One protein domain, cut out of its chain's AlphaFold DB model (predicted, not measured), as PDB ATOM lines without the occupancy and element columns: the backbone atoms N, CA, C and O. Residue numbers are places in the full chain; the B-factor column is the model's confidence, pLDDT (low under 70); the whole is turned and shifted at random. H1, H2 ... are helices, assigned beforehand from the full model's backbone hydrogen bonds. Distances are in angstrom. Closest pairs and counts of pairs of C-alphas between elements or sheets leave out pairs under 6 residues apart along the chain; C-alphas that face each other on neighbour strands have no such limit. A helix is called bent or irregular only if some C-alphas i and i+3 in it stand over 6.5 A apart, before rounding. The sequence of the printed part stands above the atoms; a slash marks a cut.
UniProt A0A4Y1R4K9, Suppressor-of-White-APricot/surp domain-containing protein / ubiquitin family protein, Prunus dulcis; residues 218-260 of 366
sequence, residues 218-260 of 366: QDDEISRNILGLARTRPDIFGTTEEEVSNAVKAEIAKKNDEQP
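This is residues 218 to 260 of the 366 residues of the protein "Suppressor-of-White-APricot/surp domain-containing protein / ubiquitin family protein" of Prunus dulcis (UniProt A0A4Y1R4K9). Two helices, H1 and H3, form the arms of an open V, and the short helix H2 sits at the corner where the chain turns from one arm to the other. The arms come near each other only toward this corner, and their far parts, residues 218 to 225 and residues 249 to 260, stick out free. The printed part has 43 residues with three named helices, in the order H1, H2, H3, and no named strand; its class is all helix. The whole is loose, with a radius of gyration of the C-alphas of 12.3 A, and flat, spanning 36 by 29 by 12 A.

The printed part begins at Gln 218, and H1 follows as residues 219 to 232, from C-alpha 219 at (477.735, 439.494, 378.180) to C-alpha 232 at (471.007, 446.191, 395.571), a length of 19.8 A. H2 is the four residues 234 to 237, from Pro 234 to Phe 237. H3, residues 241 to 257, is the longest helix, with 17 residues and 24.8 A between its first and last C-alphas; it ends with C-alpha 257 at (495.844, 435.856, 398.238). No helix is bent or irregular.

H1 and H2 are close but not clearly touching, with 2 pairs of C-alphas within 8 A; their closest C-alphas, those of Ala 230 and Phe 237, are 5.9 A apart. H2 and H3 are also close but not clearly touching, with 1 pair of C-alphas within 8 A, those of Pro 234 and Glu 241, 6.5 A apart. H1 and H3 are near each other, with no pair of C-alphas within 8 A but 5 pairs within 10 A. In H3 every O i to N i+4 pair is within hydrogen-bond range, and in H1 9 of 10 are. H2 is too short for such a pair, and its one O i to N i+3 pair is within range.

The two C-alphas farthest apart are those of Asp 235 and Pro 260, at 36.9 A, while the first and last printed C-alphas, those of Gln 218 and Pro 260, are 30.7 A apart. The printed part has no cut. The links from H1 to H2, 1 residue, and from H2 to H3, 3 residues, are both tight. The mean pLDDT of the printed part is 70.4. It is under 70 in 21 residues, 238 to 248 and 251 to 260; the mean is 84 for H1, 74 for H2 and 64 for H3.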
ATOM      1  N   GLN A 218     476.707 443.825 376.141       78.50
ATOM      2  CA  GLN A 218     477.635 442.703 375.998       78.50
ATOM      3  C   GLN A 218     477.533 441.786 377.231       78.50
ATOM      4  O   GLN A 218     477.280 442.273 378.334       78.50
ATOM      5  N   ASP A 219     477.789 440.485 377.085       75.94
ATOM      6  CA  ASP A 219     477.735 439.494 378.180       75.94
ATOM      7  C   ASP A 219     478.509 439.935 379.451       75.94
ATOM      8  O   ASP A 219     478.062 439.731 380.586       75.94
ATOM      9  N   ASP A 220     479.628 440.650 379.284       82.75
ATOM     10  CA  ASP A 220     480.437 441.219 380.378       82.75
ATOM     11  C   ASP A 220     479.780 442.420 381.087       82.75
ATOM     12  O   ASP A 220     480.075 442.741 382.240       82.75
ATOM     13  N   GLU A 221     478.920 443.156 380.394       81.88
ATOM     14  CA  GLU A 221     478.135 444.257 380.950       81.88
ATOM     15  C   GLU A 221     476.844 443.744 381.594       81.88
ATOM     16  O   GLU A 221     476.476 444.198 382.679       81.88
ATOM     17  N   ILE A 222     476.226 442.719 380.997       84.12
ATOM     18  CA  ILE A 222     475.089 441.990 381.566       84.12
ATOM     19  C   ILE A 222     475.478 441.400 382.928       84.12
ATOM     20  O   ILE A 222     474.785 441.633 383.915       84.12
ATOM     21  N   SER A 223     476.616 440.707 383.023       86.06
ATOM     22  CA  SER A 223     477.078 440.105 384.284       86.06
ATOM     23  C   SER A 223     477.353 441.140 385.384       86.06
ATOM     24  O   SER A 223     476.965 440.931 386.535       86.06
ATOM     25  N   ARG A 224     477.948 442.294 385.051       87.75
ATOM     26  CA  ARG A 224     478.161 443.403 386.002       87.75
ATOM     27  C   ARG A 224     476.847 444.022 386.477       87.75
ATOM     28  O   ARG A 224     476.706 444.287 387.672       87.75
ATOM     29  N   ASN A 225     475.886 444.212 385.575       85.12
ATOM     30  CA  ASN A 225     474.565 444.742 385.912       85.12
ATOM     31  C   ASN A 225     473.749 443.756 386.759       85.12
ATOM     32  O   ASN A 225     473.151 444.171 387.750       85.12
ATOM     33  N   ILE A 226     473.792 442.458 386.448       85.50
ATOM     34  CA  ILE A 226     473.173 441.404 387.267       85.50
ATOM     35  C   ILE A 226     473.818 441.356 388.657       85.50
ATOM     36  O   ILE A 226     473.105 441.295 389.654       85.50
ATOM     37  N   LEU A 227     475.147 441.463 388.759       85.88
ATOM     38  CA  LEU A 227     475.846 441.501 390.049       85.88
ATOM     39  C   LEU A 227     475.479 442.750 390.872       85.88
ATOM     40  O   LEU A 227     475.325 442.675 392.090       85.88
ATOM     41  N   GLY A 228     475.314 443.903 390.219       88.06
ATOM     42  CA  GLY A 228     474.811 445.127 390.846       88.06
ATOM     43  C   GLY A 228     473.364 444.992 391.326       88.06
ATOM     44  O   GLY A 228     473.036 445.417 392.437       88.06
ATOM     45  N   LEU A 229     472.508 444.344 390.533       86.88
ATOM     46  CA  LEU A 229     471.115 444.069 390.880       86.88
ATOM     47  C   LEU A 229     471.006 443.080 392.051       86.88
ATOM     48  O   LEU A 229     470.243 443.324 392.978       86.88
ATOM     49  N   ALA A 230     471.827 442.029 392.069       83.50
ATOM     50  CA  ALA A 230     471.907 441.068 393.168       83.50
ATOM     51  C   ALA A 230     472.365 441.709 394.486       83.50
ATOM     52  O   ALA A 230     471.883 441.343 395.554       83.50
ATOM     53  N   ARG A 231     473.252 442.711 394.419       81.56
ATOM     54  CA  ARG A 231     473.714 443.463 395.598       81.56
ATOM     55  C   ARG A 231     472.699 444.480 396.109       81.56
ATOM     56  O   ARG A 231     472.610 444.699 397.309       81.56
ATOM     57  N   THR A 232     471.974 445.140 395.210       84.31
ATOM     58  CA  THR A 232     471.007 446.191 395.571       84.31
ATOM     59  C   THR A 232     469.625 445.634 395.904       84.31
ATOM     60  O   THR A 232     468.883 446.256 396.661       84.31
ATOM     61  N   ARG A 233     469.278 444.461 395.361       81.38
ATOM     62  CA  ARG A 233     467.998 443.776 395.563       81.38
ATOM     63  C   ARG A 233     468.217 442.297 395.898       81.38
ATOM     64  O   ARG A 233     467.912 441.432 395.072       81.38
ATOM     65  N   PRO A 234     468.682 441.997 397.123       70.00
ATOM     66  CA  PRO A 234     468.839 440.617 397.586       70.00
ATOM     67  C   PRO A 234     467.509 439.838 397.594       70.00
ATOM     68  O   PRO A 234     467.503 438.629 397.398       70.00
ATOM     69  N   ASP A 235     466.378 440.541 397.705       76.44
ATOM     70  CA  ASP A 235     465.011 439.993 397.675       76.44
ATOM     71  C   ASP A 235     464.617 439.340 396.329       76.44
ATOM     72  O   ASP A 235     463.776 438.453 396.281       76.44
ATOM     73  N   ILE A 236     465.249 439.733 395.212       77.81
ATOM     74  CA  ILE A 236     464.978 439.137 393.887       77.81
ATOM     75  C   ILE A 236     465.824 437.884 393.634       77.81
ATOM     76  O   ILE A 236     465.367 436.960 392.964       77.81
ATOM     77  N   PHE A 237     467.056 437.850 394.147       71.31
ATOM     78  CA  PHE A 237     468.009 436.763 393.885       71.31
ATOM     79  C   PHE A 237     468.097 435.728 395.009       71.31
ATOM     80  O   PHE A 237     468.877 434.785 394.895       71.31
ATOM     81  N   GLY A 238     467.258 435.862 396.042       58.53
ATOM     82  CA  GLY A 238     466.593 434.731 396.694       58.53
ATOM     83  C   GLY A 238     467.481 433.610 397.237       58.53
ATOM     84  O   GLY A 238     467.022 432.479 397.357       58.53
ATOM     85  N   THR A 239     468.732 433.898 397.578       48.12
ATOM     86  CA  THR A 239     469.551 433.065 398.460       48.12
ATOM     87  C   THR A 239     469.890 433.937 399.651       48.12
ATOM     88  O   THR A 239     470.023 435.154 399.513       48.12
ATOM     89  N   THR A 240     469.863 433.344 400.835       57.03
ATOM     90  CA  THR A 240     469.867 434.070 402.105       57.03
ATOM     91  C   THR A 240     470.952 435.158 402.123       57.03
ATOM     92  O   THR A 240     472.059 434.958 401.621       57.03
ATOM     93  N   GLU A 241     470.628 436.338 402.662       59.75
ATOM     94  CA  GLU A 241     471.504 437.530 402.698       59.75
ATOM     95  C   GLU A 241     472.929 437.218 403.209       59.75
ATOM     96  O   GLU A 241     473.917 437.837 402.798       59.75
ATOM     97  N   GLU A 242     473.035 436.195 404.058       60.31
ATOM     98  CA  GLU A 242     474.259 435.682 404.665       60.31
ATOM     99  C   GLU A 242     475.117 434.839 403.703       60.31
ATOM    100  O   GLU A 242     476.342 434.919 403.762       60.31
ATOM    101  N   GLU A 243     474.530 434.088 402.770       61.34
ATOM    102  CA  GLU A 243     475.264 433.246 401.811       61.34
ATOM    103  C   GLU A 243     475.891 434.071 400.682       61.34
ATOM    104  O   GLU A 243     477.058 433.866 400.344       61.34
ATOM    105  N   VAL A 244     475.169 435.065 400.150       58.94
ATOM    106  CA  VAL A 244     475.690 435.966 399.104       58.94
ATOM    107  C   VAL A 244     476.762 436.899 399.674       58.94
ATOM    108  O   VAL A 244     477.808 437.105 399.051       58.94
ATOM    109  N   SER A 245     476.556 437.412 400.891       60.78
ATOM    110  CA  SER A 245     477.562 438.221 401.590       60.78
ATOM    111  C   SER A 245     478.810 437.406 401.945       60.78
ATOM    112  O   SER A 245     479.926 437.901 401.770       60.78
ATOM    113  N   ASN A 246     478.659 436.147 402.378       65.44
ATOM    114  CA  ASN A 246     479.798 435.270 402.657       65.44
ATOM    115  C   ASN A 246     480.532 434.835 401.382       65.44
ATOM    116  O   ASN A 246     481.763 434.807 401.389       65.44
ATOM    117  N   ALA A 247     479.827 434.576 400.278       66.19
ATOM    118  CA  ALA A 247     480.441 434.245 398.991       66.19
ATOM    119  C   ALA A 247     481.277 435.412 398.441       66.19
ATOM    120  O   ALA A 247     482.439 435.227 398.085       66.19
ATOM    121  N   VAL A 248     480.747 436.640 398.474       67.62
ATOM    122  CA  VAL A 248     481.482 437.840 398.035       67.62
ATOM    123  C   VAL A 248     482.684 438.126 398.942       67.62
ATOM    124  O   VAL A 248     483.753 438.492 398.453       67.62
ATOM    125  N   LYS A 249     482.554 437.927 400.259       70.44
ATOM    126  CA  LYS A 249     483.656 438.122 401.213       70.44
ATOM    127  C   LYS A 249     484.753 437.061 401.053       70.44
ATOM    128  O   LYS A 249     485.934 437.398 401.133       70.44
ATOM    129  N   ALA A 250     484.382 435.815 400.758       70.06
ATOM    130  CA  ALA A 250     485.315 434.734 400.444       70.06
ATOM    131  C   ALA A 250     486.030 434.954 399.099       70.06
ATOM    132  O   ALA A 250     487.217 434.654 398.975       70.06
ATOM    133  N   GLU A 251     485.346 435.524 398.108       69.25
ATOM    134  CA  GLU A 251     485.926 435.797 396.792       69.25
ATOM    135  C   GLU A 251     486.869 437.012 396.801       69.25
ATOM    136  O   GLU A 251     487.913 436.989 396.151       69.25
ATOM    137  N   ILE A 252     486.590 438.032 397.623       65.25
ATOM    138  CA  ILE A 252     487.517 439.150 397.874       65.25
ATOM    139  C   ILE A 252     488.777 438.679 398.624       65.25
ATOM    140  O   ILE A 252     489.868 439.163 398.326       65.25
ATOM    141  N   ALA A 253     488.652 437.730 399.560       61.88
ATOM    142  CA  ALA A 253     489.797 437.149 400.268       61.88
ATOM    143  C   ALA A 253     490.681 436.306 399.333       61.88
ATOM    144  O   ALA A 253     491.886 436.539 399.261       61.88
ATOM    145  N   LYS A 254     490.084 435.422 398.518       67.12
ATOM    146  CA  LYS A 254     490.823 434.626 397.520       67.12
ATOM    147  C   LYS A 254     491.567 435.493 396.504       67.12
ATOM    148  O   LYS A 254     492.714 435.207 396.177       67.12
ATOM    149  N   LYS A 255     490.960 436.597 396.059       60.69
ATOM    150  CA  LYS A 255     491.587 437.514 395.094       60.69
ATOM    151  C   LYS A 255     492.726 438.356 395.692       60.69
ATOM    152  O   LYS A 255     493.540 438.879 394.936       60.69
ATOM    153  N   ASN A 256     492.786 438.492 397.020       58.56
ATOM    154  CA  ASN A 256     493.885 439.156 397.733       58.56
ATOM    155  C   ASN A 256     495.079 438.206 397.955       58.56
ATOM    156  O   ASN A 256     496.220 438.659 397.939       58.56
ATOM    157  N   ASP A 257     494.817 436.901 398.087       56.06
ATOM    158  CA  ASP A 257     495.844 435.856 398.238       56.06
ATOM    159  C   ASP A 257     496.431 435.376 396.891       56.06
ATOM    160  O   ASP A 257     497.581 434.943 396.838       56.06
ATOM    161  N   GLU A 258     495.686 435.481 395.783       56.38
ATOM    162  CA  GLU A 258     496.140 435.071 394.437       56.38
ATOM    163  C   GLU A 258     496.954 436.132 393.675       56.38
ATOM    164  O   GLU A 258     497.543 435.825 392.635       56.38
ATOM    165  N   GLN A 259     497.039 437.371 394.167       44.28
ATOM    166  CA  GLN A 259     497.980 438.348 393.621       44.28
ATOM    167  C   GLN A 259     499.284 438.307 394.428       44.28
ATOM    168  O   GLN A 259     499.301 438.783 395.566       44.28
ATOM    169  N   PRO A 260     500.411 437.804 393.881       48.69
ATOM    170  CA  PRO A 260     501.695 438.026 394.522       48.69
ATOM    171  C   PRO A 260     501.921 439.538 394.571       48.69
ATOM    172  O   PRO A 260     501.988 440.192 393.529       48.69
TER     173      PRO A 260